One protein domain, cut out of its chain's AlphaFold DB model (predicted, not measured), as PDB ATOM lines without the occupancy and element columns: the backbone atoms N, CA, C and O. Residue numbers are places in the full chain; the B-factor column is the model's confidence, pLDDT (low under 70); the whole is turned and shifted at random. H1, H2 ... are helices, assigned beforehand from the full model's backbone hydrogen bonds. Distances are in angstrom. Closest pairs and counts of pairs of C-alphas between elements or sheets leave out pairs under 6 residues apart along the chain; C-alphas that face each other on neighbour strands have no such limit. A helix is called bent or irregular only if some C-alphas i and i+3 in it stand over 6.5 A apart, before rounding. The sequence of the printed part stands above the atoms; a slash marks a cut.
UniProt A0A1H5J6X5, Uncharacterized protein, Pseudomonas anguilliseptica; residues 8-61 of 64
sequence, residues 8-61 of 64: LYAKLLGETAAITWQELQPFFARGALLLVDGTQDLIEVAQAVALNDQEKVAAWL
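Overview. This is residues 8 to 61 of the 64 residues of an uncharacterized protein of Pseudomonas anguilliseptica (UniProt A0A1H5J6X5). Three helices stand in a row, H1, H3 and H4, with H3 in the middle, while H2 is held away from them on a wide loop of chain, leaving an open gap between H2 and the row. H1 crosses H3 steeply, and H4 folds back beside H3 as a helical hairpin; residues 17 to 23 and 26 to 31 stick out on the H2 side. The printed part has 54 residues with four named helices, in the order H1, H2, H3, H4, and no named strand; its class is all helix. It is only just compact, close to loose, with a radius of gyration of the C-alphas of 12.0 A and spans of 31 by 25 by 20 A.

Along the chain. H1, residues 8 to 15, begins at C-alpha 8 (-7.412, 26.251, 25.906) and is 10.6 A long from first to last C-alpha. H2, residues 21 to 29, is 12.0 A long and only just irregular: C-alphas 23 and 26 are 7.0 A apart. H3, residues 42 to 50, begins at C-alpha 42 (1.134, 29.835, 35.298) and is 12.2 A long. H4, residues 54 to 60, is 10.2 A long and ends at C-alpha 60 (4.639, 41.259, 32.712).

Arrangement. H1 and H3 touch; their closest C-alphas, those of Leu 13 and Ile 43, are 6.2 A apart. They run opposite ways at a steep tilt of 59 degrees. H3 and H4 form a hairpin and touch; their closest C-alphas, those of Ala 48 and Val 57, are 6.6 A apart. They run opposite ways at a shallow tilt of 33 degrees, only just short of steep. H1 and H4 are apart, and H2 touches no helix. Every O i to N i+4 pair is within hydrogen-bond range in H1 and H3, against 3 of 5 in H2 and 2 of 3 in H4.

Size, cuts and confidence. The two C-alphas farthest apart, those of Gln 22 and Glu 55, are 32.5 A apart. The printed part has no cut. The links from H1 to H2 and from H3 to H4 are tight, and the link from H2 to H3, residues 30 to 41, is long. The mean pLDDT of the printed part is 95.3, and no printed residue is under 70.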
ATOM      1  N   LEU A   8      -8.872  26.255  25.847       92.75
ATOM      2  CA  LEU A   8      -7.412  26.251  25.906       92.75
ATOM      3  C   LEU A   8      -6.880  26.255  27.347       92.75
ATOM      4  O   LEU A   8      -5.936  25.527  27.633       92.75
ATOM      5  N   TYR A   9      -7.486  27.027  28.252       94.38
ATOM      6  CA  TYR A   9      -7.097  27.053  29.665       94.38
ATOM      7  C   TYR A   9      -7.267  25.671  30.299       94.38
ATOM      8  O   TYR A   9      -6.331  25.132  30.884       94.38
ATOM      9  N   ALA A  10      -8.446  25.063  30.125       95.06
ATOM     10  CA  ALA A  10      -8.739  23.738  30.668       95.06
ATOM     11  C   ALA A  10      -7.778  22.667  30.126       95.06
ATOM     12  O   ALA A  10      -7.330  21.799  30.874       95.06
ATOM     13  N   LYS A  11      -7.423  22.758  28.836       95.00
ATOM     14  CA  LYS A  11      -6.436  21.873  28.214       95.00
ATOM     15  C   LYS A  11      -5.046  22.043  28.841       95.00
ATOM     16  O   LYS A  11      -4.471  21.056  29.284       95.00
ATOM     17  N   LEU A  12      -4.528  23.272  28.901       96.38
ATOM     18  CA  LEU A  12      -3.198  23.557  29.455       96.38
ATOM     19  C   LEU A  12      -3.097  23.141  30.925       96.38
ATOM     20  O   LEU A  12      -2.103  22.539  31.324       96.38
ATOM     21  N   LEU A  13      -4.146  23.392  31.711       96.06
ATOM     22  CA  LEU A  13      -4.226  22.939  33.098       96.06
ATOM     23  C   LEU A  13      -4.130  21.409  33.200       96.06
ATOM     24  O   LEU A  13      -3.394  20.905  34.041       96.06
ATOM     25  N   GLY A  14      -4.832  20.670  32.333       96.31
ATOM     26  CA  GLY A  14      -4.784  19.204  32.302       96.31
ATOM     27  C   GLY A  14      -3.447  18.616  31.829       96.31
ATOM     28  O   GLY A  14      -3.125  17.485  32.181       96.31
ATOM     29  N   GLU A  15      -2.665  19.370  31.052       96.12
ATOM     30  CA  GLU A  15      -1.331  18.980  30.568       96.12
ATOM     31  C   GLU A  15      -0.197  19.412  31.520       96.12
ATOM     32  O   GLU A  15       0.945  18.981  31.356       96.12
ATOM     33  N   THR A  16      -0.496  20.246  32.521       96.00
ATOM     34  CA  THR A  16       0.502  20.777  33.457       96.00
ATOM     35  C   THR A  16       0.720  19.824  34.628       96.00
ATOM     36  O   THR A  16      -0.217  19.417  35.314       96.00
ATOM     37  N   ALA A  17       1.984  19.510  34.902       95.25
ATOM     38  CA  ALA A  17       2.396  18.687  36.028       95.25
ATOM     39  C   ALA A  17       3.645  19.269  36.698       95.25
ATOM     40  O   ALA A  17       4.385  20.054  36.104       95.25
ATOM     41  N   ALA A  18       3.888  18.861  37.943       96.00
ATOM     42  CA  ALA A  18       5.151  19.148  38.605       96.00
ATOM     43  C   ALA A  18       6.302  18.442  37.867       96.00
ATOM     44  O   ALA A  18       6.181  17.283  37.475       96.00
ATOM     45  N   ILE A  19       7.422  19.143  37.715       95.25
ATOM     46  CA  ILE A  19       8.634  18.667  37.045       95.25
ATOM     47  C   ILE A  19       9.850  19.007  37.905       95.25
ATOM     48  O   ILE A  19       9.853  20.014  38.620       95.25
ATOM     49  N   THR A  20      10.886  18.169  37.867       97.56
ATOM     50  CA  THR A  20      12.125  18.449  38.601       97.56
ATOM     51  C   THR A  20      12.988  19.478  37.873       97.56
ATOM     52  O   THR A  20      12.923  19.638  36.653       97.56
ATOM     53  N   TRP A  21      13.865  20.163  38.611       95.62
ATOM     54  CA  TRP A  21      14.805  21.088  37.980       95.62
ATOM     55  C   TRP A  21      15.767  20.377  37.021       95.62
ATOM     56  O   TRP A  21      16.048  20.919  35.956       95.62
ATOM     57  N   GLN A  22      16.236  19.162  37.343       97.56
ATOM     58  CA  GLN A  22      17.156  18.422  36.467       97.56
ATOM     59  C   GLN A  22      16.589  18.216  35.056       97.56
ATOM     60  O   GLN A  22      17.316  18.340  34.072       97.56
ATOM     61  N   GLU A  23      15.289  17.954  34.947       96.88
ATOM     62  CA  GLU A  23      14.610  17.790  33.659       96.88
ATOM     63  C   GLU A  23      14.420  19.124  32.918       96.88
ATOM     64  O   GLU A  23      14.420  19.150  31.687       96.88
ATOM     65  N   LEU A  24      14.315  20.243  33.644       96.25
ATOM     66  CA  LEU A  24      14.200  21.590  33.073       96.25
ATOM     67  C   LEU A  24      15.539  22.185  32.609       96.25
ATOM     68  O   LEU A  24      15.549  23.047  31.724       96.25
ATOM     69  N   GLN A  25      16.675  21.730  33.149       97.69
ATOM     70  CA  GLN A  25      18.004  22.274  32.831       97.69
ATOM     71  C   GLN A  25      18.312  22.378  31.321       97.69
ATOM     72  O   GLN A  25      18.812  23.426  30.903       97.69
ATOM     73  N   PRO A  26      18.002  21.381  30.463       96.88
ATOM     74  CA  PRO A  26      18.249  21.487  29.023       96.88
ATOM     75  C   PRO A  26      17.436  22.598  28.342       96.88
ATOM     76  O   PRO A  26      17.908  23.211  27.385       96.88
ATOM     77  N   PHE A  27      16.223  22.878  28.829       96.75
ATOM     78  CA  PHE A  27      15.357  23.947  28.319       96.75
ATOM     79  C   PHE A  27      15.900  25.320  28.705       96.75
ATOM     80  O   PHE A  27      15.925  26.232  27.878       96.75
ATOM     81  N   PHE A  28      16.395  25.439  29.936       96.25
ATOM     82  CA  PHE A  28      17.081  26.638  30.399       96.25
ATOM     83  C   PHE A  28      18.363  26.903  29.597       96.25
ATOM     84  O   PHE A  28      18.551  28.005  29.090       96.25
ATOM     85  N   ALA A  29      19.204  25.882  29.397       97.25
ATOM     86  CA  ALA A  29      20.481  26.010  28.686       97.25
ATOM     87  C   ALA A  29      20.336  26.510  27.236       97.25
ATOM     88  O   ALA A  29      21.238  27.163  26.716       97.25
ATOM     89  N   ARG A  30      19.200  26.227  26.587       97.50
ATOM     90  CA  ARG A  30      18.882  26.695  25.225       97.50
ATOM     91  C   ARG A  30      18.070  27.997  25.177       97.50
ATOM     92  O   ARG A  30      17.628  28.378  24.100       97.50
ATOM     93  N   GLY A  31      17.826  28.646  26.319       96.00
ATOM     94  CA  GLY A  31      17.033  29.878  26.399       96.00
ATOM     95  C   GLY A  31      15.536  29.692  26.127       96.00
ATOM     96  O   GLY A  31      14.866  30.637  25.730       96.00
ATOM     97  N   ALA A  32      14.999  28.483  26.317       95.88
ATOM     98  CA  ALA A  32      13.595  28.146  26.062       95.88
ATOM     99  C   ALA A  32      12.796  27.947  27.362       95.88
ATOM    100  O   ALA A  32      11.934  27.069  27.430       95.88
ATOM    101  N   LEU A  33      13.120  28.714  28.405       94.94
ATOM    102  CA  LEU A  33      12.423  28.700  29.686       94.94
ATOM    103  C   LEU A  33      11.999  30.127  30.043       94.94
ATOM    104  O   LEU A  33      12.831  31.031  30.045       94.94
ATOM    105  N   LEU A  34      10.718  30.306  30.364       93.06
ATOM    106  CA  LEU A  34      10.187  31.538  30.943       93.06
ATOM    107  C   LEU A  34       9.971  31.319  32.439       93.06
ATOM    108  O   LEU A  34       9.399  30.304  32.839       93.06
ATOM    109  N   LEU A  35      10.436  32.262  33.257       93.31
ATOM    110  CA  LEU A  35      10.166  32.273  34.691       93.31
ATOM    111  C   LEU A  35       8.908  33.101  34.948       93.31
ATOM    112  O   LEU A  35       8.817  34.239  34.494       93.31
ATOM    113  N   VAL A  36       7.963  32.526  35.683       94.44
ATOM    114  CA  VAL A  36       6.721  33.189  36.085       94.44
ATOM    115  C   VAL A  36       6.817  33.533  37.567       94.44
ATOM    116  O   VAL A  36       7.249  32.700  38.365       94.44
ATOM    117  N   ASP A  37       6.454  34.766  37.922       94.06
ATOM    118  CA  ASP A  37       6.419  35.202  39.317       94.06
ATOM    119  C   ASP A  37       5.398  34.379  40.122       94.06
ATOM    120  O   ASP A  37       4.335  34.021  39.616       94.06
ATOM    121  N   GLY A  38       5.713  34.080  41.385       93.44
ATOM    122  CA  GLY A  38       4.882  33.226  42.234       93.44
ATOM    123  C   GLY A  38       3.495  33.793  42.554       93.44
ATOM    124  O   GLY A  38       2.641  33.045  43.028       93.44
ATOM    125  N   THR A  39       3.250  35.085  42.310       94.12
ATOM    126  CA  THR A  39       1.920  35.692  42.454       94.12
ATOM    127  C   THR A  39       1.082  35.635  41.173       94.12
ATOM    128  O   THR A  39      -0.047  36.122  41.188       94.12
ATOM    129  N   GLN A  40       1.621  35.120  40.063       94.44
ATOM    130  CA  GLN A  40       0.923  35.008  38.777       94.44
ATOM    131  C   GLN A  40       0.403  33.582  38.547       94.44
ATOM    132  O   GLN A  40       0.966  32.605  39.043       94.44
ATOM    133  N   ASP A  41      -0.659  33.453  37.752       95.31
ATOM    134  CA  ASP A  41      -1.173  32.154  37.320       95.31
ATOM    135  C   ASP A  41      -0.356  31.621  36.128       95.31
ATOM    136  O   ASP A  41      -0.327  32.206  35.043       95.31
ATOM    137  N   LEU A  42       0.307  30.478  36.321       96.12
ATOM    138  CA  LEU A  42       1.134  29.835  35.298       96.12
ATOM    139  C   LEU A  42       0.344  29.471  34.028       96.12
ATOM    140  O   LEU A  42       0.880  29.567  32.921       96.12
ATOM    141  N   ILE A  43      -0.917  29.056  34.171       96.62
ATOM    142  CA  ILE A  43      -1.765  28.636  33.051       96.62
ATOM    143  C   ILE A  43      -2.244  29.853  32.264       96.62
ATOM    144  O   ILE A  43      -2.277  29.817  31.031       96.62
ATOM    145  N   GLU A  44      -2.563  30.947  32.954       95.88
ATOM    146  CA  GLU A  44      -2.912  32.217  32.312       95.88
ATOM    147  C   GLU A  44      -1.746  32.764  31.479       95.88
ATOM    148  O   GLU A  44      -1.937  33.161  30.325       95.88
ATOM    149  N   VAL A  45      -0.527  32.722  32.026       96.38
ATOM    150  CA  VAL A  45       0.683  33.134  31.300       96.38
ATOM    151  C   VAL A  45       0.923  32.234  30.087       96.38
ATOM    152  O   VAL A  45       1.120  32.735  28.978       96.38
ATOM    153  N   ALA A  46       0.850  30.909  30.257       96.06
ATOM    154  CA  ALA A  46       1.016  29.959  29.156       96.06
ATOM    155  C   ALA A  46      -0.018  30.176  28.039       96.06
ATOM    156  O   ALA A  46       0.320  30.118  26.855       96.06
ATOM    157  N   GLN A  47      -1.266  30.474  28.401       96.44
ATOM    158  CA  GLN A  47      -2.321  30.804  27.450       96.44
ATOM    159  C   GLN A  47      -2.026  32.092  26.676       96.44
ATOM    160  O   GLN A  47      -2.142  32.091  25.452       96.44
ATOM    161  N   ALA A  48      -1.645  33.170  27.363       96.12
ATOM    162  CA  ALA A  48      -1.333  34.448  26.722       96.12
ATOM    163  C   ALA A  48      -0.183  34.306  25.713       96.12
ATOM    164  O   ALA A  48      -0.275  34.790  24.584       96.12
ATOM    165  N   VAL A  49       0.859  33.549  26.076       95.50
ATOM    166  CA  VAL A  49       1.970  33.221  25.169       95.50
ATOM    167  C   VAL A  49       1.486  32.391  23.975       95.50
ATOM    168  O   VAL A  49       1.806  32.719  22.834       95.50
ATOM    169  N   ALA A  50       0.679  31.349  24.205       95.12
ATOM    170  CA  ALA A  50       0.155  30.487  23.141       95.12
ATOM    171  C   ALA A  50      -0.761  31.229  22.149       95.12
ATOM    172  O   ALA A  50      -0.820  30.864  20.976       95.12
ATOM    173  N   LEU A  51      -1.463  32.266  22.613       95.56
ATOM    174  CA  LEU A  51      -2.336  33.111  21.796       95.56
ATOM    175  C   LEU A  51      -1.611  34.303  21.157       95.56
ATOM    176  O   LEU A  51      -2.240  35.053  20.414       95.56
ATOM    177  N   ASN A  52      -0.308  34.475  21.415       95.56
ATOM    178  CA  ASN A  52       0.450  35.659  21.008       95.56
ATOM    179  C   ASN A  52      -0.238  36.965  21.470       95.56
ATOM    180  O   ASN A  52      -0.329  37.940  20.725       95.56
ATOM    181  N   ASP A  53      -0.733  36.980  22.710       95.81
ATOM    182  CA  ASP A  53      -1.298  38.168  23.353       95.81
ATOM    183  C   ASP A  53      -0.158  39.096  23.803       95.81
ATOM    184  O   ASP A  53       0.309  39.070  24.943       95.81
ATOM    185  N   GLN A  54       0.363  39.865  22.846       94.44
ATOM    186  CA  GLN A  54       1.560  40.684  23.035       94.44
ATOM    187  C   GLN A  54       1.360  41.785  24.073       94.44
ATOM    188  O   GLN A  54       2.295  42.076  24.812       94.44
ATOM    189  N   GLU A  55       0.166  42.377  24.152       94.81
ATOM    190  CA  GLU A  55      -0.131  43.434  25.123       94.81
ATOM    191  C   GLU A  55      -0.042  42.891  26.549       94.81
ATOM    192  O   GLU A  55       0.643  43.464  27.401       94.81
ATOM    193  N   LYS A  56      -0.672  41.738  26.790       94.19
ATOM    194  CA  LYS A  56      -0.668  41.096  28.102       94.19
ATOM    195  C   LYS A  56       0.715  40.583  28.488       94.19
ATOM    196  O   LYS A  56       1.163  40.812  29.608       94.19
ATOM    197  N   VAL A  57       1.419  39.948  27.549       94.06
ATOM    198  CA  VAL A  57       2.785  39.460  27.785       94.06
ATOM    199  C   VAL A  57       3.749  40.616  28.058       94.06
ATOM    200  O   VAL A  57       4.563  40.521  28.975       94.06
ATOM    201  N   ALA A  58       3.642  41.725  27.321       93.75
ATOM    202  CA  ALA A  58       4.483  42.899  27.534       93.75
ATOM    203  C   ALA A  58       4.275  43.535  28.916       93.75
ATOM    204  O   ALA A  58       5.239  44.013  29.504       93.75
ATOM    205  N   ALA A  59       3.054  43.498  29.462       93.19
ATOM    206  CA  ALA A  59       2.759  44.040  30.789       93.19
ATOM    207  C   ALA A  59       3.472  43.299  31.939       93.19
ATOM    208  O   ALA A  59       3.663  43.875  33.009       93.19
ATOM    209  N   TRP A  60       3.874  42.041  31.731       92.56
ATOM    210  CA  TRP A  60       4.639  41.259  32.712       92.56
ATOM    211  C   TRP A  60       6.150  41.393  32.557       92.56
ATOM    212  O   TRP A  60       6.897  41.055  33.477       92.56
ATOM    213  N   LEU A  61       6.616  41.848  31.395       87.44
ATOM    214  CA  LEU A  61       8.036  42.041  31.172       87.44
ATOM    215  C   LEU A  61       8.491  43.297  31.926       87.44
ATOM    216  O   LEU A  61       7.837  44.338  31.832       87.44
TER     217      LEU A  61